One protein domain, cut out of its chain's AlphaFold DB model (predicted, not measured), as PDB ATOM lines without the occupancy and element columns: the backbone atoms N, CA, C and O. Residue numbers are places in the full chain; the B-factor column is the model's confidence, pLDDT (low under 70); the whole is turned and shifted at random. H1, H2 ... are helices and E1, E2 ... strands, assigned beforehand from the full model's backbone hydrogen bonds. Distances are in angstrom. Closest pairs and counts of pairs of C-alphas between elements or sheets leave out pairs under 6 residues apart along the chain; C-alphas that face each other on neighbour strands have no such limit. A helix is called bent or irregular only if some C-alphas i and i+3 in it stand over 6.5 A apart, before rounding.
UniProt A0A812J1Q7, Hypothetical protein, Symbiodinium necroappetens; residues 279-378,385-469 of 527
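What this domain is: This is residues 279 to 378 and 385 to 469 of the 527 residues of the protein "Hypothetical protein" of Symbiodinium necroappetens (UniProt A0A812J1Q7). Three small, strongly twisted antiparallel sheets form three lobes set in a triangle, with strands E5 and E10 nearest the middle. H2 packs on E11 of the four-stranded sheet and grazes one five-stranded sheet, while little H1 lies between the two five-stranded sheets. The 185 printed residues hold fourteen named strands and two named helices, in the order E1 to E7, H1, E8 to E14, H2, and the class is mostly strand. The sheets run E4 E3 E2 E1 E5, then E9 E8 E7 E6 E10, then E11 E12 E13 E14. The whole is compact, with a radius of gyration of the C-alphas of 16.7 A and spans of 52 by 46 by 34 A.

Where its parts are: Start at C-alpha 279, at (21.080, -56.055, 32.078), where E1, residues 279 to 284, begins. E2, residues 289 to 300, is the longest strand at 23.8 A and bends by 103 degrees at residue 297. The same sheet has E3, residues 313 to 318, E4, residues 325 to 330, and the short E5, residues 334 to 336. Next look for E6, residues 343 to 348, and E7, residues 351 to 359, which is 21.5 A long and bends by 67 degrees at residue 354. H1 is residues 361 to 365, followed by E8, residues 367 to 372, E9, residues 390 to 394, and E10, residues 398 to 402. Find C-alpha 407 at (25.643, -36.641, 40.439) for the start of E11, residues 407 to 411; then come E12, residues 418 to 423, E13, residues 439 to 444, and E14, residues 450 to 454. H2, residues 461 to 468, ends at C-alpha 468, at (16.253, -51.677, 40.670).

How they stand to each other: Begin with E1 to E4, a meander, each strand the antiparallel neighbour of the one before. Look at N 282 and O 291, 2.8 A apart between E1 and E2, N 296 and O 315, 2.8 A between E2 and E3, and N 326 and O 316, 2.8 A between E3 and E4. The edge strand E5 is the antiparallel neighbour of E1, with N 281 and O 335 within hydrogen-bond range at 2.9 A. The second sheet is a folded sheet, bent back on itself into two leaves that face each other: E9 and E8 face E6 and E10, with E7 as the hinge. Its pairs include N 346 and O 353, 2.9 A between E6 and E7, and N 370 and O 391, 2.9 A between E8 and E9. H1 only grazes the first sheet; its closest C-alphas with E2 are those of Ser 364 and Pro 292, 6.4 A. E11 to E14 form another meander, with N 410 and O 419 at 2.8 A between E11 and E12. H2 is over E11 at a height of 9.8 A over the sheet and runs along the strands, at 4 degrees to E11 on the local plane. Their closest C-alphas are those of Trp 461 and Phe 408, 5.8 A. In H2 every O i to N i+4 pair is within hydrogen-bond range; in H1 it is 0 of 1, with 1 of 2 O i to N i+3 pairs.

The domain as a whole: The two C-alphas farthest apart, those of Glu 304 and Glu 378, are 54.3 A apart. Residues 379 to 384 are not printed, and C-alphas 378 and 385 are 9.4 A apart across the cut. The links E2 to E3 and E12 to E13 are long. The model's mean pLDDT over the printed part is 85.1, and it is under 70 at residues 303 to 309, 321 to 322, 375 to 378, 385 to 387, 432 to 437 and 461 to 469.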
ATOM      1  N   ALA A 279      20.164 -56.134  33.207       92.25
ATOM      2  CA  ALA A 279      21.080 -56.055  32.078       92.25
ATOM      3  C   ALA A 279      22.398 -55.414  32.528       92.25
ATOM      4  O   ALA A 279      22.402 -54.374  33.179       92.25
ATOM      5  N   VAL A 280      23.523 -56.023  32.155       94.06
ATOM      6  CA  VAL A 280      24.863 -55.548  32.532       94.06
ATOM      7  C   VAL A 280      25.842 -55.732  31.377       94.06
ATOM      8  O   VAL A 280      25.602 -56.501  30.438       94.06
ATOM      9  N   LEU A 281      26.975 -55.038  31.438       93.25
ATOM     10  CA  LEU A 281      28.112 -55.301  30.564       93.25
ATOM     11  C   LEU A 281      29.165 -56.089  31.346       93.25
ATOM     12  O   LEU A 281      29.729 -55.606  32.321       93.25
ATOM     13  N   TYR A 282      29.431 -57.316  30.906       93.56
ATOM     14  CA  TYR A 282      30.448 -58.195  31.471       93.56
ATOM     15  C   TYR A 282      31.786 -58.004  30.754       93.56
ATOM     16  O   TYR A 282      31.880 -58.177  29.536       93.56
ATOM     17  N   LEU A 283      32.843 -57.713  31.503       91.62
ATOM     18  CA  LEU A 283      34.203 -57.707  30.992       91.62
ATOM     19  C   LEU A 283      34.733 -59.139  30.864       91.62
ATOM     20  O   LEU A 283      35.100 -59.798  31.838       91.62
ATOM     21  N   SER A 284      34.826 -59.623  29.629       89.81
ATOM     22  CA  SER A 284      35.392 -60.937  29.354       89.81
ATOM     23  C   SER A 284      36.913 -60.909  29.476       89.81
ATOM     24  O   SER A 284      37.591 -60.400  28.587       89.81
ATOM     25  N   MET A 285      37.457 -61.553  30.511       85.81
ATOM     26  CA  MET A 285      38.913 -61.704  30.694       85.81
ATOM     27  C   MET A 285      39.587 -62.461  29.542       85.81
ATOM     28  O   MET A 285      40.716 -62.169  29.162       85.81
ATOM     29  N   THR A 286      38.876 -63.419  28.939       86.06
ATOM     30  CA  THR A 286      39.394 -64.217  27.815       86.06
ATOM     31  C   THR A 286      39.425 -63.443  26.504       86.06
ATOM     32  O   THR A 286      40.330 -63.642  25.700       86.06
ATOM     33  N   GLN A 287      38.440 -62.576  26.265       84.62
ATOM     34  CA  GLN A 287      38.337 -61.805  25.023       84.62
ATOM     35  C   GLN A 287      38.846 -60.365  25.169       84.62
ATOM     36  O   GLN A 287      38.874 -59.645  24.175       84.62
ATOM     37  N   LYS A 288      39.209 -59.951  26.391       85.00
ATOM     38  CA  LYS A 288      39.610 -58.589  26.775       85.00
ATOM     39  C   LYS A 288      38.657 -57.516  26.230       85.00
ATOM     40  O   LYS A 288      39.088 -56.508  25.682       85.00
ATOM     41  N   ARG A 289      37.344 -57.763  26.329       87.50
ATOM     42  CA  ARG A 289      36.292 -56.861  25.821       87.50
ATOM     43  C   ARG A 289      35.005 -56.944  26.633       87.50
ATOM     44  O   ARG A 289      34.717 -57.980  27.237       87.50
ATOM     45  N   LEU A 290      34.210 -55.878  26.574       90.00
ATOM     46  CA  LEU A 290      32.869 -55.828  27.156       90.00
ATOM     47  C   LEU A 290      31.873 -56.641  26.319       90.00
ATOM     48  O   LEU A 290      31.821 -56.545  25.091       90.00
ATOM     49  N   VAL A 291      31.071 -57.448  27.005       92.00
ATOM     50  CA  VAL A 291      30.071 -58.342  26.431       92.00
ATOM     51  C   VAL A 291      28.746 -58.135  27.165       92.00
ATOM     52  O   VAL A 291      28.707 -58.268  28.384       92.00
ATOM     53  N   PRO A 292      27.639 -57.878  26.456       93.62
ATOM     54  CA  PRO A 292      26.314 -57.815  27.061       93.62
ATOM     55  C   PRO A 292      25.950 -59.110  27.785       93.62
ATOM     56  O   PRO A 292      26.050 -60.204  27.211       93.62
ATOM     57  N   ALA A 293      25.473 -58.981  29.016       94.56
ATOM     58  CA  ALA A 293      25.050 -60.085  29.855       94.56
ATOM     59  C   ALA A 293      23.788 -59.730  30.650       94.56
ATOM     60  O   ALA A 293      23.276 -58.610  30.603       94.56
ATOM     61  N   THR A 294      23.244 -60.728  31.332       95.19
ATOM     62  CA  THR A 294      22.100 -60.588  32.231       95.19
ATOM     63  C   THR A 294      22.402 -61.337  33.512       95.19
ATOM     64  O   THR A 294      22.911 -62.462  33.438       95.19
ATOM     65  N   ILE A 295      22.147 -60.692  34.645       96.12
ATOM     66  CA  ILE A 295      22.295 -61.285  35.974       96.12
ATOM     67  C   ILE A 295      21.273 -62.414  36.142       96.12
ATOM     68  O   ILE A 295      20.188 -62.358  35.563       96.12
ATOM     69  N   ILE A 296      21.671 -63.471  36.846       95.50
ATOM     70  CA  ILE A 296      20.834 -64.626  37.168       95.50
ATOM     71  C   ILE A 296      20.910 -64.882  38.664       95.50
ATOM     72  O   ILE A 296      21.958 -65.303  39.162       95.50
ATOM     73  N   GLY A 297      19.765 -64.730  39.314       93.00
ATOM     74  CA  GLY A 297      19.593 -64.848  40.749       93.00
ATOM     75  C   GLY A 297      20.301 -63.747  41.528       93.00
ATOM     76  O   GLY A 297      20.856 -62.800  40.966       93.00
ATOM     77  N   ASP A 298      20.281 -63.943  42.836       91.56
ATOM     78  CA  ASP A 298      20.805 -63.017  43.829       91.56
ATOM     79  C   ASP A 298      22.343 -63.057  43.905       91.56
ATOM     80  O   ASP A 298      23.013 -64.000  43.455       91.56
ATOM     81  N   GLY A 299      22.919 -62.017  44.502       90.25
ATOM     82  CA  GLY A 299      24.348 -61.886  44.743       90.25
ATOM     83  C   GLY A 299      24.872 -62.946  45.715       90.25
ATOM     84  O   GLY A 299      24.443 -63.050  46.861       90.25
ATOM     85  N   ILE A 300      25.873 -63.706  45.281       89.62
ATOM     86  CA  ILE A 300      26.556 -64.722  46.082       89.62
ATOM     87  C   ILE A 300      27.657 -64.051  46.900       89.62
ATOM     88  O   ILE A 300      28.632 -63.529  46.351       89.62
ATOM     89  N   VAL A 301      27.534 -64.122  48.222       84.50
ATOM     90  CA  VAL A 301      28.531 -63.625  49.175       84.50
ATOM     91  C   VAL A 301      29.270 -64.812  49.758       84.50
ATOM     92  O   VAL A 301      28.665 -65.700  50.358       84.50
ATOM     93  N   ARG A 302      30.592 -64.838  49.608       76.94
ATOM     94  CA  ARG A 302      31.414 -65.794  50.348       76.94
ATOM     95  C   ARG A 302      31.702 -65.193  51.713       76.94
ATOM     96  O   ARG A 302      32.474 -64.245  51.816       76.94
ATOM     97  N   MET A 303      31.048 -65.715  52.746       65.12
ATOM     98  CA  MET A 303      31.316 -65.360  54.143       65.12
ATOM     99  C   MET A 303      32.677 -65.930  54.569       65.12
ATOM    100  O   MET A 303      32.745 -66.889  55.329       65.12
ATOM    101  N   GLU A 304      33.768 -65.408  54.011       61.66
ATOM    102  CA  GLU A 304      35.123 -65.884  54.318       61.66
ATOM    103  C   GLU A 304      35.878 -64.933  55.258       61.66
ATOM    104  O   GLU A 304      36.944 -65.291  55.753       61.66
ATOM    105  N   SER A 305      35.351 -63.745  55.575       58.03
ATOM    106  CA  SER A 305      36.003 -62.819  56.514       58.03
ATOM    107  C   SER A 305      34.993 -61.936  57.248       58.03
ATOM    108  O   SER A 305      34.319 -61.102  56.649       58.03
ATOM    109  N   GLU A 306      34.885 -62.119  58.566       57.53
ATOM    110  CA  GLU A 306      34.142 -61.215  59.445       57.53
ATOM    111  C   GLU A 306      34.874 -59.864  59.506       57.53
ATOM    112  O   GLU A 306      35.938 -59.760  60.113       57.53
ATOM    113  N   GLY A 307      34.326 -58.824  58.869       60.34
ATOM    114  CA  GLY A 307      34.757 -57.436  59.087       60.34
ATOM    115  C   GLY A 307      35.094 -56.609  57.847       60.34
ATOM    116  O   GLY A 307      35.150 -55.388  57.965       60.34
ATOM    117  N   GLU A 308      35.258 -57.215  56.669       63.16
ATOM    118  CA  GLU A 308      35.383 -56.465  55.410       63.16
ATOM    119  C   GLU A 308      34.036 -56.417  54.681       63.16
ATOM    120  O   GLU A 308      33.265 -57.378  54.728       63.16
ATOM    121  N   ASP A 309      33.730 -55.293  54.023       67.25
ATOM    122  CA  ASP A 309      32.562 -55.178  53.144       67.25
ATOM    123  C   ASP A 309      32.752 -56.122  51.948       67.25
ATOM    124  O   ASP A 309      33.328 -55.768  50.917       67.25
ATOM    125  N   VAL A 310      32.303 -57.368  52.113       78.38
ATOM    126  CA  VAL A 310      32.419 -58.403  51.089       78.38
ATOM    127  C   VAL A 310      31.573 -58.004  49.886       78.38
ATOM    128  O   VAL A 310      30.356 -57.826  49.975       78.38
ATOM    129  N   MET A 311      32.226 -57.887  48.733       86.88
ATOM    130  CA  MET A 311      31.553 -57.570  47.479       86.88
ATOM    131  C   MET A 311      30.847 -58.815  46.924       86.88
ATOM    132  O   MET A 311      31.459 -59.888  46.861       86.88
ATOM    133  N   PRO A 312      29.584 -58.699  46.476       90.81
ATOM    134  CA  PRO A 312      28.861 -59.830  45.917       90.81
ATOM    135  C   PRO A 312      29.466 -60.287  44.585       90.81
ATOM    136  O   PRO A 312      29.968 -59.495  43.779       90.81
ATOM    137  N   CYS A 313      29.373 -61.589  44.335       93.62
ATOM    138  CA  CYS A 313      29.603 -62.194  43.030       93.62
ATOM    139  C   CYS A 313      28.264 -62.569  42.391       93.62
ATOM    140  O   CYS A 313      27.332 -62.948  43.086       93.62
ATOM    141  N   TYR A 314      28.172 -62.537  41.065       95.69
ATOM    142  CA  TYR A 314      26.927 -62.819  40.350       95.69
ATOM    143  C   TYR A 314      27.089 -63.913  39.308       95.69
ATOM    144  O   TYR A 314      28.109 -64.011  38.624       95.69
ATOM    145  N   ASN A 315      26.038 -64.700  39.107       96.12
ATOM    146  CA  ASN A 315      25.947 -65.549  37.929       96.12
ATOM    147  C   ASN A 315      25.417 -64.713  36.759       96.12
ATOM    148  O   ASN A 315      24.434 -63.993  36.887       96.12
ATOM    149  N   CYS A 316      26.073 -64.787  35.606       95.25
ATOM    150  CA  CYS A 316      25.768 -63.949  34.449       95.25
ATOM    151  C   CYS A 316      25.576 -64.804  33.195       95.25
ATOM    152  O   CYS A 316      26.424 -65.634  32.859       95.25
ATOM    153  N   ARG A 317      24.512 -64.565  32.426       95.06
ATOM    154  CA  ARG A 317      24.296 -65.196  31.114       95.06
ATOM    155  C   ARG A 317      24.596 -64.225  29.985       95.06
ATOM    156  O   ARG A 317      23.981 -63.170  29.870       95.06
ATOM    157  N   LEU A 318      25.536 -64.600  29.121       92.25
ATOM    158  CA  LEU A 318      25.973 -63.767  27.998       92.25
ATOM    159  C   LEU A 318      24.906 -63.727  26.894       92.25
ATOM    160  O   LEU A 318      24.438 -64.778  26.452       92.25
ATOM    161  N   ARG A 319      24.560 -62.538  26.383       83.88
ATOM    162  CA  ARG A 319      23.526 -62.383  25.337       83.88
ATOM    163  C   ARG A 319      24.042 -62.689  23.928       83.88
ATOM    164  O   ARG A 319      23.345 -63.326  23.145       83.88
ATOM    165  N   ALA A 320      25.267 -62.269  23.605       72.06
ATOM    166  CA  ALA A 320      25.753 -62.237  22.220       72.06
ATOM    167  C   ALA A 320      26.114 -63.618  21.628       72.06
ATOM    168  O   ALA A 320      26.004 -63.810  20.418       72.06
ATOM    169  N   HIS A 321      26.523 -64.603  22.442       60.34
ATOM    170  CA  HIS A 321      26.963 -65.909  21.937       60.34
ATOM    171  C   HIS A 321      26.593 -67.063  22.877       60.34
ATOM    172  O   HIS A 321      27.039 -67.125  24.020       60.34
ATOM    173  N   ARG A 322      25.808 -68.017  22.354       67.00
ATOM    174  CA  ARG A 322      25.510 -69.335  22.956       67.00
ATOM    175  C   ARG A 322      24.841 -69.327  24.336       67.00
ATOM    176  O   ARG A 322      24.768 -70.388  24.946       67.00
ATOM    177  N   ARG A 323      24.351 -68.174  24.816       81.25
ATOM    178  CA  ARG A 323      23.741 -68.031  26.153       81.25
ATOM    179  C   ARG A 323      24.604 -68.671  27.246       81.25
ATOM    180  O   ARG A 323      24.086 -69.305  28.161       81.25
ATOM    181  N   GLN A 324      25.928 -68.546  27.113       91.31
ATOM    182  CA  GLN A 324      26.861 -69.164  28.045       91.31
ATOM    183  C   GLN A 324      26.657 -68.570  29.440       91.31
ATOM    184  O   GLN A 324      26.617 -67.346  29.587       91.31
ATOM    185  N   LEU A 325      26.553 -69.445  30.440       93.88
ATOM    186  CA  LEU A 325      26.538 -69.073  31.847       93.88
ATOM    187  C   LEU A 325      27.974 -68.854  32.339       93.88
ATOM    188  O   LEU A 325      28.880 -69.630  32.021       93.88
ATOM    189  N   ARG A 326      28.179 -67.774  33.086       94.62
ATOM    190  CA  ARG A 326      29.393 -67.473  33.837       94.62
ATOM    191  C   ARG A 326      29.010 -67.430  35.301       94.62
ATOM    192  O   ARG A 326      28.169 -66.626  35.675       94.62
ATOM    193  N   GLU A 327      29.591 -68.317  36.086       94.69
ATOM    194  CA  GLU A 327      29.282 -68.433  37.506       94.69
ATOM    195  C   GLU A 327      30.275 -67.620  38.333       94.69
ATOM    196  O   GLU A 327      31.436 -67.491  37.937       94.69
ATOM    197  N   ASN A 328      29.825 -67.105  39.480       93.88
ATOM    198  CA  ASN A 328      30.657 -66.381  40.446       93.88
ATOM    199  C   ASN A 328      31.476 -65.234  39.821       93.88
ATOM    200  O   ASN A 328      32.678 -65.107  40.055       93.88
ATOM    201  N   VAL A 329      30.842 -64.412  38.986       94.50
ATOM    202  CA  VAL A 329      31.482 -63.248  38.371       94.50
ATOM    203  C   VAL A 329      31.614 -62.137  39.416       94.50
ATOM    204  O   VAL A 329      30.588 -61.659  39.901       94.50
ATOM    205  N   PRO A 330      32.833 -61.686  39.757       93.00
ATOM    206  CA  PRO A 330      33.017 -60.605  40.717       93.00
ATOM    207  C   PRO A 330      32.506 -59.273  40.161       93.00
ATOM    208  O   PRO A 330      32.599 -59.011  38.956       93.00
ATOM    209  N   LEU A 331      32.036 -58.402  41.057       91.81
ATOM    210  CA  LEU A 331      31.493 -57.083  40.719       91.81
ATOM    211  C   LEU A 331      32.464 -56.218  39.890       91.81
ATOM    212  O   LEU A 331      32.045 -55.514  38.978       91.81
ATOM    213  N   GLN A 332      33.771 -56.358  40.132       91.12
ATOM    214  CA  GLN A 332      34.861 -55.717  39.379       91.12
ATOM    215  C   GLN A 332      34.817 -55.972  37.865       91.12
ATOM    216  O   GLN A 332      35.326 -55.169  37.080       91.12
ATOM    217  N   LEU A 333      34.223 -57.087  37.430       92.38
ATOM    218  CA  LEU A 333      34.096 -57.457  36.016       92.38
ATOM    219  C   LEU A 333      32.738 -57.080  35.419       92.38
ATOM    220  O   LEU A 333      32.469 -57.405  34.262       92.38
ATOM    221  N   LEU A 334      31.880 -56.412  36.184       93.19
ATOM    222  CA  LEU A 334      30.563 -55.975  35.751       93.19
ATOM    223  C   LEU A 334      30.537 -54.457  35.625       93.19
ATOM    224  O   LEU A 334      31.212 -53.735  36.359       93.19
ATOM    225  N   ARG A 335      29.766 -53.971  34.660       91.69
ATOM    226  CA  ARG A 335      29.429 -52.559  34.511       91.69
ATOM    227  C   ARG A 335      27.923 -52.406  34.356       91.69
ATOM    228  O   ARG A 335      27.302 -53.278  33.729       91.69
ATOM    229  N   PRO A 336      27.359 -51.285  34.837       90.88
ATOM    230  CA  PRO A 336      25.985 -50.922  34.542       90.88
ATOM    231  C   PRO A 336      25.714 -50.929  33.036       90.88
ATOM    232  O   PRO A 336      26.601 -50.666  32.213       90.88
ATOM    233  N   TRP A 337      24.477 -51.248  32.670       91.19
ATOM    234  CA  TRP A 337      24.024 -51.087  31.296       91.19
ATOM    235  C   TRP A 337      24.085 -49.613  30.898       91.19
ATOM    236  O   TRP A 337      23.634 -48.756  31.651       91.19
ATOM    237  N   LEU A 338      24.611 -49.319  29.708       91.00
ATOM    238  CA  LEU A 338      24.639 -47.946  29.203       91.00
ATOM    239  C   LEU A 338      23.215 -47.476  28.908       91.00
ATOM    240  O   LEU A 338      22.414 -48.230  28.351       91.00
ATOM    241  N   VAL A 339      22.916 -46.221  29.227       90.50
ATOM    242  CA  VAL A 339      21.612 -45.590  28.987       90.50
ATOM    243  C   VAL A 339      21.812 -44.381  28.061       90.50
ATOM    244  O   VAL A 339      22.884 -43.774  28.054       90.50
ATOM    245  N   PRO A 340      20.837 -44.015  27.211       91.25
ATOM    246  CA  PRO A 340      20.902 -42.747  26.490       91.25
ATOM    247  C   PRO A 340      21.127 -41.569  27.449       91.25
ATOM    248  O   PRO A 340      20.493 -41.493  28.495       91.25
ATOM    249  N   GLY A 341      22.038 -40.665  27.099       90.75
ATOM    250  CA  GLY A 341      22.474 -39.569  27.966       90.75
ATOM    251  C   GLY A 341      23.746 -39.857  28.771       90.75
ATOM    252  O   GLY A 341      24.334 -38.921  29.309       90.75
ATOM    253  N   THR A 342      24.236 -41.103  28.823       91.81
ATOM    254  CA  THR A 342      25.474 -41.414  29.553       91.81
ATOM    255  C   THR A 342      26.696 -40.763  28.879       91.81
ATOM    256  O   THR A 342      26.922 -40.990  27.684       91.81
ATOM    257  N   PRO A 343      27.506 -39.967  29.606       93.50
ATOM    258  CA  PRO A 343      28.718 -39.352  29.082       93.50
ATOM    259  C   PRO A 343      29.843 -40.385  28.933       93.50
ATOM    260  O   PRO A 343      30.133 -41.168  29.837       93.50
ATOM    261  N   MET A 344      30.505 -40.357  27.781       94.19
ATOM    262  CA  MET A 344      31.535 -41.316  27.383       94.19
ATOM    263  C   MET A 344      32.687 -40.604  26.670       94.19
ATOM    264  O   MET A 344      32.497 -39.595  25.990       94.19
ATOM    265  N   LEU A 345      33.877 -41.190  26.723       94.88
ATOM    266  CA  LEU A 345      34.923 -40.944  25.738       94.88
ATOM    267  C   LEU A 345      34.856 -42.000  24.643       94.88
ATOM    268  O   LEU A 345      34.777 -43.196  24.922       94.88
ATOM    269  N   ALA A 346      34.929 -41.558  23.393       95.19
ATOM    270  CA  ALA A 346      34.914 -42.432  22.233       95.19
ATOM    271  C   ALA A 346      36.209 -42.302  21.428       95.19
ATOM    272  O   ALA A 346      36.636 -41.194  21.109       95.19
ATOM    273  N   LEU A 347      36.814 -43.430  21.061       95.38
ATOM    274  CA  LEU A 347      37.958 -43.480  20.159       95.38
ATOM    275  C   LEU A 347      37.464 -43.438  18.710       95.38
ATOM    276  O   LEU A 347      36.966 -44.434  18.181       95.38
ATOM    277  N   VAL A 348      37.618 -42.286  18.062       94.38
ATOM    278  CA  VAL A 348      37.279 -42.081  16.649       94.38
ATOM    279  C   VAL A 348      38.563 -41.825  15.866       94.38
ATOM    280  O   VAL A 348      39.264 -40.832  16.070       94.38
ATOM    281  N   GLY A 349      38.903 -42.753  14.968       92.75
ATOM    282  CA  GLY A 349      40.203 -42.755  14.298       92.75
ATOM    283  C   GLY A 349      41.327 -43.020  15.302       92.75
ATOM    284  O   GLY A 349      41.456 -44.133  15.797       92.75
ATOM    285  N   GLN A 350      42.124 -41.995  15.608       93.38
ATOM    286  CA  GLN A 350      43.222 -42.051  16.588       93.38
ATOM    287  C   GLN A 350      43.051 -41.043  17.735       93.38
ATOM    288  O   GLN A 350      44.011 -40.716  18.430       93.38
ATOM    289  N   ARG A 351      41.847 -40.491  17.913       94.75
ATOM    290  CA  ARG A 351      41.580 -39.465  18.925       94.75
ATOM    291  C   ARG A 351      40.428 -39.884  19.820       94.75
ATOM    292  O   ARG A 351      39.404 -40.359  19.331       94.75
ATOM    293  N   TRP A 352      40.611 -39.684  21.119       94.81
ATOM    294  CA  TRP A 352      39.530 -39.762  22.091       94.81
ATOM    295  C   TRP A 352      38.756 -38.448  22.063       94.81
ATOM    296  O   TRP A 352      39.352 -37.380  22.190       94.81
ATOM    297  N   ILE A 353      37.448 -38.532  21.853       94.56
ATOM    298  CA  ILE A 353      36.545 -37.381  21.805       94.56
ATOM    299  C   ILE A 353      35.435 -37.526  22.843       94.56
ATOM    300  O   ILE A 353      35.056 -38.640  23.214       94.56
ATOM    301  N   HIS A 354      34.920 -36.391  23.310       94.56
ATOM    302  CA  HIS A 354      33.834 -36.332  24.281       94.56
ATOM    303  C   HIS A 354      32.515 -36.646  23.580       94.56
ATOM    304  O   HIS A 354      32.193 -36.069  22.541       94.56
ATOM    305  N   THR A 355      31.767 -37.598  24.120       94.94
ATOM    306  CA  THR A 355      30.534 -38.086  23.508       94.94
ATOM    307  C   THR A 355      29.479 -38.406  24.551       94.94
ATOM    308  O   THR A 355      29.768 -38.564  25.735       94.94
ATOM    309  N   ILE A 356      28.245 -38.542  24.090       94.25
ATOM    310  CA  ILE A 356      27.107 -38.979  24.887       94.25
ATOM    311  C   ILE A 356      26.448 -40.158  24.173       94.25
ATOM    312  O   ILE A 356      26.326 -40.170  22.941       94.25
ATOM    313  N   VAL A 357      26.033 -41.169  24.934       93.81
ATOM    314  CA  VAL A 357      25.257 -42.297  24.409       93.81
ATOM    315  C   VAL A 357      23.931 -41.776  23.868       93.81
ATOM    316  O   VAL A 357      23.162 -41.148  24.585       93.81
ATOM    317  N   LYS A 358      23.648 -42.042  22.594       92.12
ATOM    318  CA  LYS A 358      22.376 -41.664  21.964       92.12
ATOM    319  C   LYS A 358      21.377 -42.811  21.990       92.12
ATOM    320  O   LYS A 358      20.191 -42.593  22.186       92.12
ATOM    321  N   ASP A 359      21.865 -44.018  21.734       88.06
ATOM    322  CA  ASP A 359      21.029 -45.189  21.504       88.06
ATOM    323  C   ASP A 359      21.811 -46.471  21.834       88.06
ATOM    324  O   ASP A 359      23.009 -46.596  21.550       88.06
ATOM    325  N   THR A 360      21.104 -47.405  22.467       87.81
ATOM    326  CA  THR A 360      21.616 -48.619  23.106       87.81
ATOM    327  C   THR A 360      21.085 -49.905  22.458       87.81
ATOM    328  O   THR A 360      21.491 -50.998  22.851       87.81
ATOM    329  N   GLU A 361      20.254 -49.814  21.411       85.75
ATOM    330  CA  GLU A 361      19.697 -50.973  20.686       85.75
ATOM    331  C   GLU A 361      20.789 -51.896  20.120       85.75
ATOM    332  O   GLU A 361      20.672 -53.127  20.086       85.75
ATOM    333  N   LEU A 362      21.911 -51.296  19.720       82.94
ATOM    334  CA  LEU A 362      23.044 -51.994  19.119       82.94
ATOM    335  C   LEU A 362      23.934 -52.718  20.141       82.94
ATOM    336  O   LEU A 362      24.867 -53.424  19.740       82.94
ATOM    337  N   LEU A 363      23.656 -52.599  21.446       81.88
ATOM    338  CA  LEU A 363      24.472 -53.248  22.472       81.88
ATOM    339  C   LEU A 363      24.449 -54.763  22.319       81.88
ATOM    340  O   LEU A 363      25.484 -55.394  22.495       81.88
ATOM    341  N   SER A 364      23.325 -55.341  21.884       77.38
ATOM    342  CA  SER A 364      23.189 -56.774  21.579       77.38
ATOM    343  C   SER A 364      24.262 -57.303  20.610       77.38
ATOM    344  O   SER A 364      24.694 -58.451  20.733       77.38
ATOM    345  N   VAL A 365      24.750 -56.449  19.704       81.31
ATOM    346  CA  VAL A 365      25.823 -56.730  18.738       81.31
ATOM    347  C   VAL A 365      27.153 -56.060  19.112       81.31
ATOM    348  O   VAL A 365      28.012 -55.858  18.255       81.31
ATOM    349  N   GLN A 366      27.337 -55.737  20.396       87.31
ATOM    350  CA  GLN A 366      28.546 -55.140  20.979       87.31
ATOM    351  C   GLN A 366      28.931 -53.785  20.366       87.31
ATOM    352  O   GLN A 366      30.113 -53.436  20.287       87.31
ATOM    353  N   LYS A 367      27.936 -53.012  19.930       91.31
ATOM    354  CA  LYS A 367      28.112 -51.656  19.405       91.31
ATOM    355  C   LYS A 367      27.217 -50.683  20.154       91.31
ATOM    356  O   LYS A 367      26.233 -51.076  20.761       91.31
ATOM    357  N   CYS A 368      27.538 -49.404  20.096       93.06
ATOM    358  CA  CYS A 368      26.704 -48.356  20.663       93.06
ATOM    359  C   CYS A 368      26.736 -47.143  19.742       93.06
ATOM    360  O   CYS A 368      27.755 -46.861  19.099       93.06
ATOM    361  N   ARG A 369      25.604 -46.441  19.650       94.25
ATOM    362  CA  ARG A 369      25.534 -45.179  18.926       94.25
ATOM    363  C   ARG A 369      25.791 -44.049  19.910       94.25
ATOM    364  O   ARG A 369      25.091 -43.914  20.911       94.25
ATOM    365  N   VAL A 370      26.788 -43.238  19.601       94.25
ATOM    366  CA  VAL A 370      27.183 -42.077  20.396       94.25
ATOM    367  C   VAL A 370      27.109 -40.820  19.540       94.25
ATOM    368  O   VAL A 370      27.137 -40.890  18.308       94.25
ATOM    369  N   THR A 371      26.993 -39.670  20.184       94.31
ATOM    370  CA  THR A 371      27.031 -38.358  19.531       94.31
ATOM    371  C   THR A 371      28.092 -37.515  20.203       94.31
ATOM    372  O   THR A 371      28.233 -37.572  21.421       94.31
ATOM    373  N   GLU A 372      28.854 -36.768  19.415       92.94
ATOM    374  CA  GLU A 372      29.830 -35.808  19.920       92.94
ATOM    375  C   GLU A 372      29.155 -34.790  20.841       92.94
ATOM    376  O   GLU A 372      28.126 -34.204  20.497       92.94
ATOM    377  N   GLU A 373      29.722 -34.611  22.027       87.88
ATOM    378  CA  GLU A 373      29.262 -33.608  22.974       87.88
ATOM    379  C   GLU A 373      29.775 -32.245  22.502       87.88
ATOM    380  O   GLU A 373      30.929 -31.879  22.722       87.88
ATOM    381  N   CYS A 374      28.929 -31.488  21.809       77.19
ATOM    382  CA  CYS A 374      29.222 -30.091  21.528       77.19
ATOM    383  C   CYS A 374      28.829 -29.255  22.744       77.19
ATOM    384  O   CYS A 374      27.646 -29.054  23.003       77.19
ATOM    385  N   THR A 375      29.817 -28.700  23.444       62.78
ATOM    386  CA  THR A 375      29.598 -27.569  24.350       62.78
ATOM    387  C   THR A 375      29.299 -26.328  23.511       62.78
ATOM    388  O   THR A 375      30.149 -25.454  23.343       62.78
ATOM    389  N   GLN A 376      28.109 -26.251  22.917       54.41
ATOM    390  CA  GLN A 376      27.575 -24.942  22.583       54.41
ATOM    391  C   GLN A 376      27.139 -24.331  23.906       54.41
ATOM    392  O   GLN A 376      26.228 -24.816  24.568       54.41
ATOM    393  N   THR A 377      27.870 -23.308  24.339       52.06
ATOM    394  CA  THR A 377      27.423 -22.401  25.391       52.06
ATOM    395  C   THR A 377      26.162 -21.714  24.885       52.06
ATOM    396  O   THR A 377      26.238 -20.658  24.252       52.06
ATOM    397  N   GLU A 378      25.014 -22.347  25.087       49.53
ATOM    398  CA  GLU A 378      23.731 -21.726  24.821       49.53
ATOM    399  C   GLU A 378      23.572 -20.553  25.780       49.53
ATOM    400  O   GLU A 378      23.659 -20.669  27.006       49.53
ATOM    401  N   SER A 385      20.154 -28.484  21.725       54.16
ATOM    402  CA  SER A 385      20.141 -29.328  20.545       54.16
ATOM    403  C   SER A 385      21.565 -29.834  20.319       54.16
ATOM    404  O   SER A 385      22.459 -29.119  19.866       54.16
ATOM    405  N   PHE A 386      21.810 -31.101  20.669       58.25
ATOM    406  CA  PHE A 386      23.085 -31.767  20.393       58.25
ATOM    407  C   PHE A 386      23.292 -31.875  18.872       58.25
ATOM    408  O   PHE A 386      22.948 -32.883  18.252       58.25
ATOM    409  N   SER A 387      23.873 -30.846  18.250       64.81
ATOM    410  CA  SER A 387      24.198 -30.818  16.812       64.81
ATOM    411  C   SER A 387      25.509 -31.544  16.463       64.81
ATOM    412  O   SER A 387      26.074 -31.365  15.383       64.81
ATOM    413  N   GLY A 388      26.001 -32.391  17.371       79.00
ATOM    414  CA  GLY A 388      27.235 -33.149  17.196       79.00
ATOM    415  C   GLY A 388      27.133 -34.250  16.138       79.00
ATOM    416  O   GLY A 388      26.061 -34.778  15.826       79.00
ATOM    417  N   ARG A 389      28.284 -34.650  15.589       91.00
ATOM    418  CA  ARG A 389      28.373 -35.813  14.694       91.00
ATOM    419  C   ARG A 389      28.020 -37.082  15.466       91.00
ATOM    420  O   ARG A 389      28.460 -37.267  16.598       91.00
ATOM    421  N   SER A 390      27.249 -37.973  14.844       93.44
ATOM    422  CA  SER A 390      26.912 -39.272  15.430       93.44
ATOM    423  C   SER A 390      27.793 -40.380  14.860       93.44
ATOM    424  O   SER A 390      28.036 -40.441  13.654       93.44
ATOM    425  N   TYR A 391      28.242 -41.275  15.735       94.88
ATOM    426  CA  TYR A 391      29.107 -42.401  15.419       94.88
ATOM    427  C   TYR A 391      28.469 -43.700  15.914       94.88
ATOM    428  O   TYR A 391      27.826 -43.735  16.962       94.88
ATOM    429  N   VAL A 392      28.671 -44.792  15.178       96.00
ATOM    430  CA  VAL A 392      28.335 -46.148  15.632       96.00
ATOM    431  C   VAL A 392      29.642 -46.892  15.847       96.00
ATOM    432  O   VAL A 392      30.334 -47.224  14.885       96.00
ATOM    433  N   LEU A 393      29.983 -47.135  17.109       94.56
ATOM    434  CA  LEU A 393      31.297 -47.629  17.514       94.56
ATOM    435  C   LEU A 393      31.171 -48.951  18.277       94.56
ATOM    436  O   LEU A 393      30.138 -49.202  18.903       94.56
ATOM    437  N   PRO A 394      32.188 -49.828  18.221       93.31
ATOM    438  CA  PRO A 394      32.228 -51.008  19.074       93.31
ATOM    439  C   PRO A 394      32.432 -50.603  20.541       93.31
ATOM    440  O   PRO A 394      33.091 -49.605  20.823       93.31
ATOM    441  N   LEU A 395      31.920 -51.406  21.479       91.50
ATOM    442  CA  LEU A 395      32.006 -51.113  22.920       91.50
ATOM    443  C   LEU A 395      33.442 -50.918  23.426       91.50
ATOM    444  O   LEU A 395      33.675 -50.114  24.314       91.50
ATOM    445  N   GLN A 396      34.410 -51.617  22.833       89.94
ATOM    446  CA  GLN A 396      35.835 -51.493  23.166       89.94
ATOM    447  C   GLN A 396      36.450 -50.127  22.805       89.94
ATOM    448  O   GLN A 396      37.522 -49.790  23.288       89.94
ATOM    449  N   SER A 397      35.793 -49.353  21.938       93.25
ATOM    450  CA  SER A 397      36.207 -47.993  21.578       93.25
ATOM    451  C   SER A 397      35.550 -46.939  22.467       93.25
ATOM    452  O   SER A 397      35.661 -45.754  22.169       93.25
ATOM    453  N   LEU A 398      34.835 -47.351  23.513       93.12
ATOM    454  CA  LEU A 398      34.128 -46.470  24.430       93.12
ATOM    455  C   LEU A 398      34.691 -46.636  25.838       93.12
ATOM    456  O   LEU A 398      34.978 -47.748  26.275       93.12
ATOM    457  N   ARG A 399      34.813 -45.522  26.553       92.75
ATOM    458  CA  ARG A 399      35.200 -45.462  27.963       92.75
ATOM    459  C   ARG A 399      34.196 -44.597  28.701       92.75
ATOM    460  O   ARG A 399      33.804 -43.552  28.181       92.75
ATOM    461  N   ARG A 400      33.749 -45.021  29.883       92.31
ATOM    462  CA  ARG A 400      32.839 -44.197  30.689       92.31
ATOM    463  C   ARG A 400      33.573 -42.949  31.154       92.31
ATOM    464  O   ARG A 400      34.767 -42.996  31.441       92.31
ATOM    465  N   ARG A 401      32.860 -41.829  31.186       93.81
ATOM    466  CA  ARG A 401      33.374 -40.561  31.694       93.81
ATOM    467  C   ARG A 401      32.496 -40.121  32.854       93.81
ATOM    468  O   ARG A 401      31.280 -40.271  32.806       93.81
ATOM    469  N   PHE A 402      33.113 -39.540  33.865       94.19
ATOM    470  CA  PHE A 402      32.477 -39.059  35.080       94.19
ATOM    471  C   PHE A 402      32.787 -37.566  35.190       94.19
ATOM    472  O   PHE A 402      33.831 -37.200  35.734       94.19
ATOM    473  N   PRO A 403      31.950 -36.692  34.600       93.25
ATOM    474  CA  PRO A 403      32.220 -35.263  34.601       93.25
ATOM    475  C   PRO A 403      32.226 -34.712  36.025       93.25
ATOM    476  O   PRO A 403      31.422 -35.115  36.868       93.25
ATOM    477  N   LYS A 404      33.124 -33.762  36.278       94.62
ATOM    478  CA  LYS A 404      33.194 -33.059  37.556       94.62
ATOM    479  C   LYS A 404      31.857 -32.384  37.887       94.62
ATOM    480  O   LYS A 404      31.220 -31.804  37.014       94.62
ATOM    481  N   ASN A 405      31.491 -32.414  39.165       93.38
ATOM    482  CA  ASN A 405      30.268 -31.863  39.750       93.38
ATOM    483  C   ASN A 405      28.959 -32.517  39.272       93.38
ATOM    484  O   ASN A 405      27.888 -32.008  39.592       93.38
ATOM    485  N   ASN A 406      29.016 -33.637  38.545       92.06
ATOM    486  CA  ASN A 406      27.818 -34.410  38.232       92.06
ATOM    487  C   ASN A 406      27.483 -35.402  39.351       92.06
ATOM    488  O   ASN A 406      28.365 -35.902  40.056       92.06
ATOM    489  N   PHE A 407      26.189 -35.694  39.473       91.50
ATOM    490  CA  PHE A 407      25.643 -36.641  40.439       91.50
ATOM    491  C   PHE A 407      25.667 -38.072  39.894       91.50
ATOM    492  O   PHE A 407      25.287 -38.320  38.748       91.50
ATOM    493  N   PHE A 408      26.072 -39.014  40.741       91.31
ATOM    494  CA  PHE A 408      26.115 -40.447  40.461       91.31
ATOM    495  C   PHE A 408      25.699 -41.238  41.704       91.31
ATOM    496  O   PHE A 408      25.720 -40.724  42.818       91.31
ATOM    497  N   MET A 409      25.352 -42.502  41.519       92.62
ATOM    498  CA  MET A 409      25.155 -43.466  42.595       92.62
ATOM    499  C   MET A 409      26.447 -44.243  42.820       92.62
ATOM    500  O   MET A 409      27.059 -44.715  41.862       92.62
ATOM    501  N   ALA A 410      26.847 -44.373  44.079       92.00
ATOM    502  CA  ALA A 410      28.029 -45.095  44.519       92.00
ATOM    503  C   ALA A 410      27.616 -46.301  45.365       92.00
ATOM    504  O   ALA A 410      26.974 -46.138  46.400       92.00
ATOM    505  N   TYR A 411      27.991 -47.507  44.944       92.06
ATOM    506  CA  TYR A 411      27.727 -48.720  45.715       92.06
ATOM    507  C   TYR A 411      28.745 -48.868  46.853       92.06
ATOM    508  O   TYR A 411      29.951 -48.882  46.610       92.06
ATOM    509  N   GLN A 412      28.260 -48.979  48.090       89.38
ATOM    510  CA  GLN A 412      29.048 -49.072  49.328       89.38
ATOM    511  C   GLN A 412      28.934 -50.459  49.984       89.38
ATOM    512  O   GLN A 412      29.025 -50.591  51.201       89.38
ATOM    513  N   GLY A 413      28.702 -51.504  49.185       88.38
ATOM    514  CA  GLY A 413      28.510 -52.865  49.688       88.38
ATOM    515  C   GLY A 413      27.071 -53.146  50.122       88.38
ATOM    516  O   GLY A 413      26.188 -52.299  50.027       88.38
ATOM    517  N   GLN A 414      26.816 -54.364  50.594       84.69
ATOM    518  CA  GLN A 414      25.449 -54.852  50.815       84.69
ATOM    519  C   GLN A 414      24.711 -54.215  51.987       84.69
ATOM    520  O   GLN A 414      23.488 -54.127  51.959       84.69
ATOM    521  N   LYS A 415      25.444 -53.783  53.018       83.81
ATOM    522  CA  LYS A 415      24.852 -53.164  54.212       83.81
ATOM    523  C   LYS A 415      24.328 -51.760  53.934       83.81
ATOM    524  O   LYS A 415      23.362 -51.334  54.547       83.81
ATOM    525  N   ARG A 416      25.014 -51.037  53.046       85.56
ATOM    526  CA  ARG A 416      24.759 -49.620  52.758       85.56
ATOM    527  C   ARG A 416      24.092 -49.399  51.406       85.56
ATOM    528  O   ARG A 416      23.393 -48.412  51.221       85.56
ATOM    529  N   GLY A 417      24.297 -50.306  50.458       88.88
ATOM    530  CA  GLY A 417      23.695 -50.228  49.139       88.88
ATOM    531  C   GLY A 417      24.253 -49.100  48.277       88.88
ATOM    532  O   GLY A 417      25.439 -48.771  48.327       88.88
ATOM    533  N   TRP A 418      23.386 -48.539  47.437       90.12
ATOM    534  CA  TRP A 418      23.713 -47.426  46.552       90.12
ATOM    535  C   TRP A 418      23.419 -46.086  47.229       90.12
ATOM    536  O   TRP A 418      22.277 -45.810  47.582       90.12
ATOM    537  N   ILE A 419      24.434 -45.230  47.336       91.00
ATOM    538  CA  ILE A 419      24.334 -43.900  47.947       91.00
ATOM    539  C   ILE A 419      24.537 -42.829  46.876       91.00
ATOM    540  O   ILE A 419      25.409 -42.953  46.012       91.00
ATOM    541  N   GLN A 420      23.763 -41.746  46.938       92.88
ATOM    542  CA  GLN A 420      23.978 -40.596  46.067       92.88
ATOM    543  C   GLN A 420      25.349 -39.967  46.338       92.88
ATOM    544  O   GLN A 420      25.785 -39.815  47.481       92.88
ATOM    545  N   SER A 421      26.036 -39.564  45.276       93.31
ATOM    546  CA  SER A 421      27.382 -39.007  45.338       93.31
ATOM    547  C   SER A 421      27.607 -37.937  44.272       93.31
ATOM    548  O   SER A 421      26.936 -37.919  43.239       93.31
ATOM    549  N   VAL A 422      28.558 -37.036  44.518       94.56
ATOM    550  CA  VAL A 422      29.026 -36.036  43.546       94.56
ATOM    551  C   VAL A 422      30.486 -36.286  43.208       94.56
ATOM    552  O   VAL A 422      31.316 -36.485  44.094       94.56
ATOM    553  N   VAL A 423      30.809 -36.243  41.919       94.50
ATOM    554  CA  VAL A 423      32.182 -36.400  41.424       94.50
ATOM    555  C   VAL A 423      32.956 -35.098  41.624       94.50
ATOM    556  O   VAL A 423      32.557 -34.052  41.118       94.50
ATOM    557  N   LEU A 424      34.078 -35.143  42.343       93.50
ATOM    558  CA  LEU A 424      34.870 -33.944  42.651       93.50
ATOM    559  C   LEU A 424      35.863 -33.569  41.547       93.50
ATOM    560  O   LEU A 424      36.197 -32.394  41.370       93.50
ATOM    561  N   GLU A 425      36.351 -34.565  40.818       92.31
ATOM    562  CA  GLU A 425      37.372 -34.438  39.780       92.31
ATOM    563  C   GLU A 425      36.953 -35.296  38.588       92.31
ATOM    564  O   GLU A 425      36.425 -36.389  38.777       92.31
ATOM    565  N   GLU A 426      37.138 -34.786  37.367       92.00
ATOM    566  CA  GLU A 426      36.741 -35.525  36.169       92.00
ATOM    567  C   GLU A 426      37.498 -36.852  36.101       92.00
ATOM    568  O   GLU A 426      38.728 -36.878  36.081       92.00
ATOM    569  N   GLY A 427      36.739 -37.944  36.081       90.62
ATOM    570  CA  GLY A 427      37.256 -39.299  35.979       90.62
ATOM    571  C   GLY A 427      36.924 -39.899  34.623       90.62
ATOM    572  O   GLY A 427      35.862 -39.647  34.049       90.62
ATOM    573  N   VAL A 428      37.812 -40.734  34.111       90.94
ATOM    574  CA  VAL A 428      37.562 -41.568  32.934       90.94
ATOM    575  C   VAL A 428      37.776 -43.001  33.375       90.94
ATOM    576  O   VAL A 428      38.551 -43.246  34.277       90.94
ATOM    577  N   GLU A 429      37.078 -43.953  32.779       87.81
ATOM    578  CA  GLU A 429      37.421 -45.356  32.957       87.81
ATOM    579  C   GLU A 429      38.599 -45.728  32.040       87.81
ATOM    580  O   GLU A 429      38.467 -45.714  30.811       87.81
ATOM    581  N   GLN A 430      39.761 -46.052  32.607       80.62
ATOM    582  CA  GLN A 430      40.909 -46.557  31.854       80.62
ATOM    583  C   GLN A 430      40.685 -47.959  31.273       80.62
ATOM    584  O   GLN A 430      39.817 -48.730  31.686       80.62
ATOM    585  N   GLU A 431      41.505 -48.295  30.272       70.06
ATOM    586  CA  GLU A 431      41.601 -49.671  29.789       70.06
ATOM    587  C   GLU A 431      41.981 -50.584  30.949       70.06
ATOM    588  O   GLU A 431      42.904 -50.276  31.703       70.06
ATOM    589  N   ILE A 432      41.263 -51.702  31.080       63.59
ATOM    590  CA  ILE A 432      41.495 -52.684  32.139       63.59
ATOM    591  C   ILE A 432      42.839 -53.375  31.873       63.59
ATOM    592  O   ILE A 432      42.916 -54.447  31.270       63.59
ATOM    593  N   HIS A 433      43.916 -52.712  32.278       55.97
ATOM    594  CA  HIS A 433      45.229 -53.294  32.459       55.97
ATOM    595  C   HIS A 433      45.313 -53.866  33.874       55.97
ATOM    596  O   HIS A 433      44.780 -53.302  34.825       55.97
ATOM    597  N   GLU A 434      45.972 -55.017  33.987       53.41
ATOM    598  CA  GLU A 434      45.927 -55.968  35.108       53.41
ATOM    599  C   GLU A 434      46.445 -55.441  36.471       53.41
ATOM    600  O   GLU A 434      46.680 -56.250  37.361       53.41
ATOM    601  N   SER A 435      46.645 -54.133  36.687       50.28
ATOM    602  CA  SER A 435      47.374 -53.660  37.878       50.28
ATOM    603  C   SER A 435      46.961 -52.331  38.517       50.28
ATOM    604  O   SER A 435      47.521 -52.008  39.560       50.28
ATOM    605  N   ALA A 436      46.035 -51.545  37.960       54.84
ATOM    606  CA  ALA A 436      45.611 -50.297  38.606       54.84
ATOM    607  C   ALA A 436      44.105 -50.080  38.452       54.84
ATOM    608  O   ALA A 436      43.616 -49.808  37.358       54.84
ATOM    609  N   GLU A 437      43.370 -50.205  39.559       67.25
ATOM    610  CA  GLU A 437      41.999 -49.713  39.627       67.25
ATOM    611  C   GLU A 437      42.046 -48.184  39.626       67.25
ATOM    612  O   GLU A 437      42.643 -47.565  40.508       67.25
ATOM    613  N   GLU A 438      41.454 -47.563  38.612       76.81
ATOM    614  CA  GLU A 438      41.319 -46.114  38.587       76.81
ATOM    615  C   GLU A 438      40.259 -45.692  39.598       76.81
ATOM    616  O   GLU A 438      39.083 -46.064  39.502       76.81
ATOM    617  N   LEU A 439      40.713 -44.939  40.595       89.75
ATOM    618  CA  LEU A 439      39.879 -44.445  41.671       89.75
ATOM    619  C   LEU A 439      39.369 -43.050  41.329       89.75
ATOM    620  O   LEU A 439      40.139 -42.137  41.039       89.75
ATOM    621  N   ILE A 440      38.057 -42.887  41.416       90.69
ATOM    622  CA  ILE A 440      37.355 -41.634  41.192       90.69
ATOM    623  C   ILE A 440      37.007 -41.040  42.548       90.69
ATOM    624  O   ILE A 440      36.467 -41.706  43.434       90.69
ATOM    625  N   LYS A 441      37.341 -39.764  42.712       93.12
ATOM    626  CA  LYS A 441      37.101 -39.024  43.943       93.12
ATOM    627  C   LYS A 441      35.673 -38.504  43.971       93.12
ATOM    628  O   LYS A 441      35.298 -37.659  43.154       93.12
ATOM    629  N   VAL A 442      34.894 -38.985  44.932       92.75
ATOM    630  CA  VAL A 442      33.484 -38.623  45.093       92.75
ATOM    631  C   VAL A 442      33.187 -38.191  46.524       92.75
ATOM    632  O   VAL A 442      33.845 -38.638  47.461       92.75
ATOM    633  N   THR A 443      32.186 -37.334  46.701       93.88
ATOM    634  CA  THR A 443      31.599 -37.027  48.012       93.88
ATOM    635  C   THR A 443      30.268 -37.749  48.135       93.88
ATOM    636  O   THR A 443      29.404 -37.560  47.281       93.88
ATOM    637  N   LEU A 444      30.114 -38.575  49.171       91.19
ATOM    638  CA  LEU A 444      28.855 -39.246  49.506       91.19
ATOM    639  C   LEU A 444      27.929 -38.248  50.213       91.19
ATOM    640  O   LEU A 444      28.378 -37.559  51.128       91.19
ATOM    641  N   PHE A 445      26.664 -38.157  49.792       87.88
ATOM    642  CA  PHE A 445      25.723 -37.170  50.342       87.88
ATOM    643  C   PHE A 445      25.355 -37.439  51.800       87.88
ATOM    644  O   PHE A 445      25.323 -36.502  52.587       87.88
ATOM    645  N   ASP A 446      25.142 -38.704  52.153       83.06
ATOM    646  CA  ASP A 446      24.692 -39.114  53.487       83.06
ATOM    647  C   ASP A 446      25.731 -38.791  54.582       83.06
ATOM    648  O   ASP A 446      25.423 -38.261  55.640       83.06
ATOM    649  N   GLU A 447      27.017 -39.005  54.286       80.31
ATOM    650  CA  GLU A 447      28.095 -38.820  55.268       80.31
ATOM    651  C   GLU A 447      28.848 -37.485  55.123       80.31
ATOM    652  O   GLU A 447      29.761 -37.201  55.901       80.31
ATOM    653  N   GLY A 448      28.593 -36.719  54.053       85.81
ATOM    654  CA  GLY A 448      29.445 -35.591  53.642       85.81
ATOM    655  C   GLY A 448      30.916 -35.978  53.402       85.81
ATOM    656  O   GLY A 448      31.794 -35.116  53.302       85.81
ATOM    657  N   LYS A 449      31.211 -37.282  53.334       91.44
ATOM    658  CA  LYS A 449      32.560 -37.843  53.326       91.44
ATOM    659  C   LYS A 449      33.074 -37.970  51.904       91.44
ATOM    660  O   LYS A 449      32.407 -38.513  51.023       91.44
ATOM    661  N   THR A 450      34.303 -37.515  51.688       94.00
ATOM    662  CA  THR A 450      35.014 -37.748  50.432       94.00
ATOM    663  C   THR A 450      35.704 -39.106  50.458       94.00
ATOM    664  O   THR A 450      36.481 -39.401  51.365       94.00
ATOM    665  N   VAL A 451      35.445 -39.915  49.436       93.50
ATOM    666  CA  VAL A 451      36.009 -41.255  49.257       93.50
ATOM    667  C   VAL A 451      36.567 -41.419  47.844       93.50
ATOM    668  O   VAL A 451      36.188 -40.711  46.910       93.50
ATOM    669  N   LEU A 452      37.507 -42.348  47.699       92.62
ATOM    670  CA  LEU A 452      38.064 -42.772  46.420       92.62
ATOM    671  C   LEU A 452      37.444 -44.121  46.065       92.62
ATOM    672  O   LEU A 452      37.633 -45.081  46.809       92.62
ATOM    673  N   LEU A 453      36.700 -44.189  44.962       91.00
ATOM    674  CA  LEU A 453      35.985 -45.401  44.562       91.00
ATOM    675  C   LEU A 453      36.368 -45.841  43.152       91.00
ATOM    676  O   LEU A 453      36.472 -44.997  42.261       91.00
ATOM    677  N   PRO A 454      36.511 -47.151  42.908       91.06
ATOM    678  CA  PRO A 454      36.643 -47.667  41.557       91.06
ATOM    679  C   PRO A 454      35.441 -47.305  40.676       91.06
ATOM    680  O   PRO A 454      34.288 -47.374  41.107       91.06
ATOM    681  N   ALA A 455      35.692 -47.004  39.400       90.12
ATOM    682  CA  ALA A 455      34.651 -46.606  38.444       90.12
ATOM    683  C   ALA A 455      33.508 -47.634  38.270       90.12
ATOM    684  O   ALA A 455      32.393 -47.269  37.896       90.12
ATOM    685  N   TYR A 456      33.759 -48.921  38.537       89.00
ATOM    686  CA  TYR A 456      32.743 -49.977  38.435       89.00
ATOM    687  C   TYR A 456      31.704 -49.950  39.564       89.00
ATOM    688  O   TYR A 456      30.638 -50.538  39.403       89.00
ATOM    689  N   LEU A 457      31.991 -49.252  40.668       90.75
ATOM    690  CA  LEU A 457      31.043 -49.004  41.758       90.75
ATOM    691  C   LEU A 457      30.186 -47.758  41.523       90.75
ATOM    692  O   LEU A 457      29.376 -47.410  42.378       90.75
ATOM    693  N   LEU A 458      30.367 -47.074  40.388       90.12
ATOM    694  CA  LEU A 458      29.622 -45.875  40.032       90.12
ATOM    695  C   LEU A 458      28.602 -46.168  38.926       90.12
ATOM    696  O   LEU A 458      28.931 -46.681  37.849       90.12
ATOM    697  N   GLY A 459      27.353 -45.788  39.175       84.50
ATOM    698  CA  GLY A 459      26.248 -45.825  38.220       84.50
ATOM    699  C   GLY A 459      25.624 -44.443  38.076       84.50
ATOM    700  O   GLY A 459      25.604 -43.667  39.027       84.50
ATOM    701  N   GLN A 460      25.112 -44.088  36.902       80.75
ATOM    702  CA  GLN A 460      24.224 -42.923  36.830       80.75
ATOM    703  C   GLN A 460      22.927 -43.212  37.584       80.75
ATOM    704  O   GLN A 460      22.498 -44.357  37.651       80.75
ATOM    705  N   TRP A 461      22.251 -42.181  38.094       68.25
ATOM    706  CA  TRP A 461      20.959 -42.355  38.767       68.25
ATOM    707  C   TRP A 461      19.944 -43.115  37.897       68.25
ATOM    708  O   TRP A 461      19.329 -44.071  38.349       68.25
ATOM    709  N   ALA A 462      19.839 -42.760  36.612       60.16
ATOM    710  CA  ALA A 462      18.966 -43.448  35.658       60.16
ATOM    711  C   ALA A 462      19.385 -44.904  35.383       60.16
ATOM    712  O   ALA A 462      18.541 -45.744  35.076       60.16
ATOM    713  N   GLU A 463      20.680 -45.214  35.496       60.41
ATOM    714  CA  GLU A 463      21.163 -46.593  35.444       60.41
ATOM    715  C   GLU A 463      20.757 -47.319  36.729       60.41
ATOM    716  O   GLU A 463      20.126 -48.360  36.644       60.41
ATOM    717  N   ALA A 464      21.021 -46.739  37.903       57.28
ATOM    718  CA  ALA A 464      20.710 -47.320  39.207       57.28
ATOM    719  C   ALA A 464      19.211 -47.597  39.394       57.28
ATOM    720  O   ALA A 464      18.850 -48.680  39.841       57.28
ATOM    721  N   VAL A 465      18.330 -46.683  38.976       58.03
ATOM    722  CA  VAL A 465      16.875 -46.907  39.007       58.03
ATOM    723  C   VAL A 465      16.488 -48.085  38.106       58.03
ATOM    724  O   VAL A 465      15.770 -48.975  38.547       58.03
ATOM    725  N   ARG A 466      17.056 -48.191  36.897       58.16
ATOM    726  CA  ARG A 466      16.838 -49.354  36.014       58.16
ATOM    727  C   ARG A 466      17.471 -50.653  36.514       58.16
ATOM    728  O   ARG A 466      17.032 -51.721  36.113       58.16
ATOM    729  N   LEU A 467      18.508 -50.588  37.349       54.56
ATOM    730  CA  LEU A 467      19.057 -51.765  38.031       54.56
ATOM    731  C   LEU A 467      18.124 -52.257  39.146       54.56
ATOM    732  O   LEU A 467      18.187 -53.429  39.518       54.56
ATOM    733  N   LEU A 468      17.268 -51.371  39.667       52.66
ATOM    734  CA  LEU A 468      16.253 -51.677  40.670       52.66
ATOM    735  C   LEU A 468      14.893 -52.039  40.050       52.66
ATOM    736  O   LEU A 468      14.091 -52.708  40.700       52.66
ATOM    737  N   GLU A 469      14.631 -51.644  38.812       45.88
ATOM    738  CA  GLU A 469      13.443 -52.046  38.064       45.88
ATOM    739  C   GLU A 469      13.730 -53.359  37.330       45.88
ATOM    740  O   GLU A 469      14.458 -53.398  36.337       45.88
TER     741      GLU A 469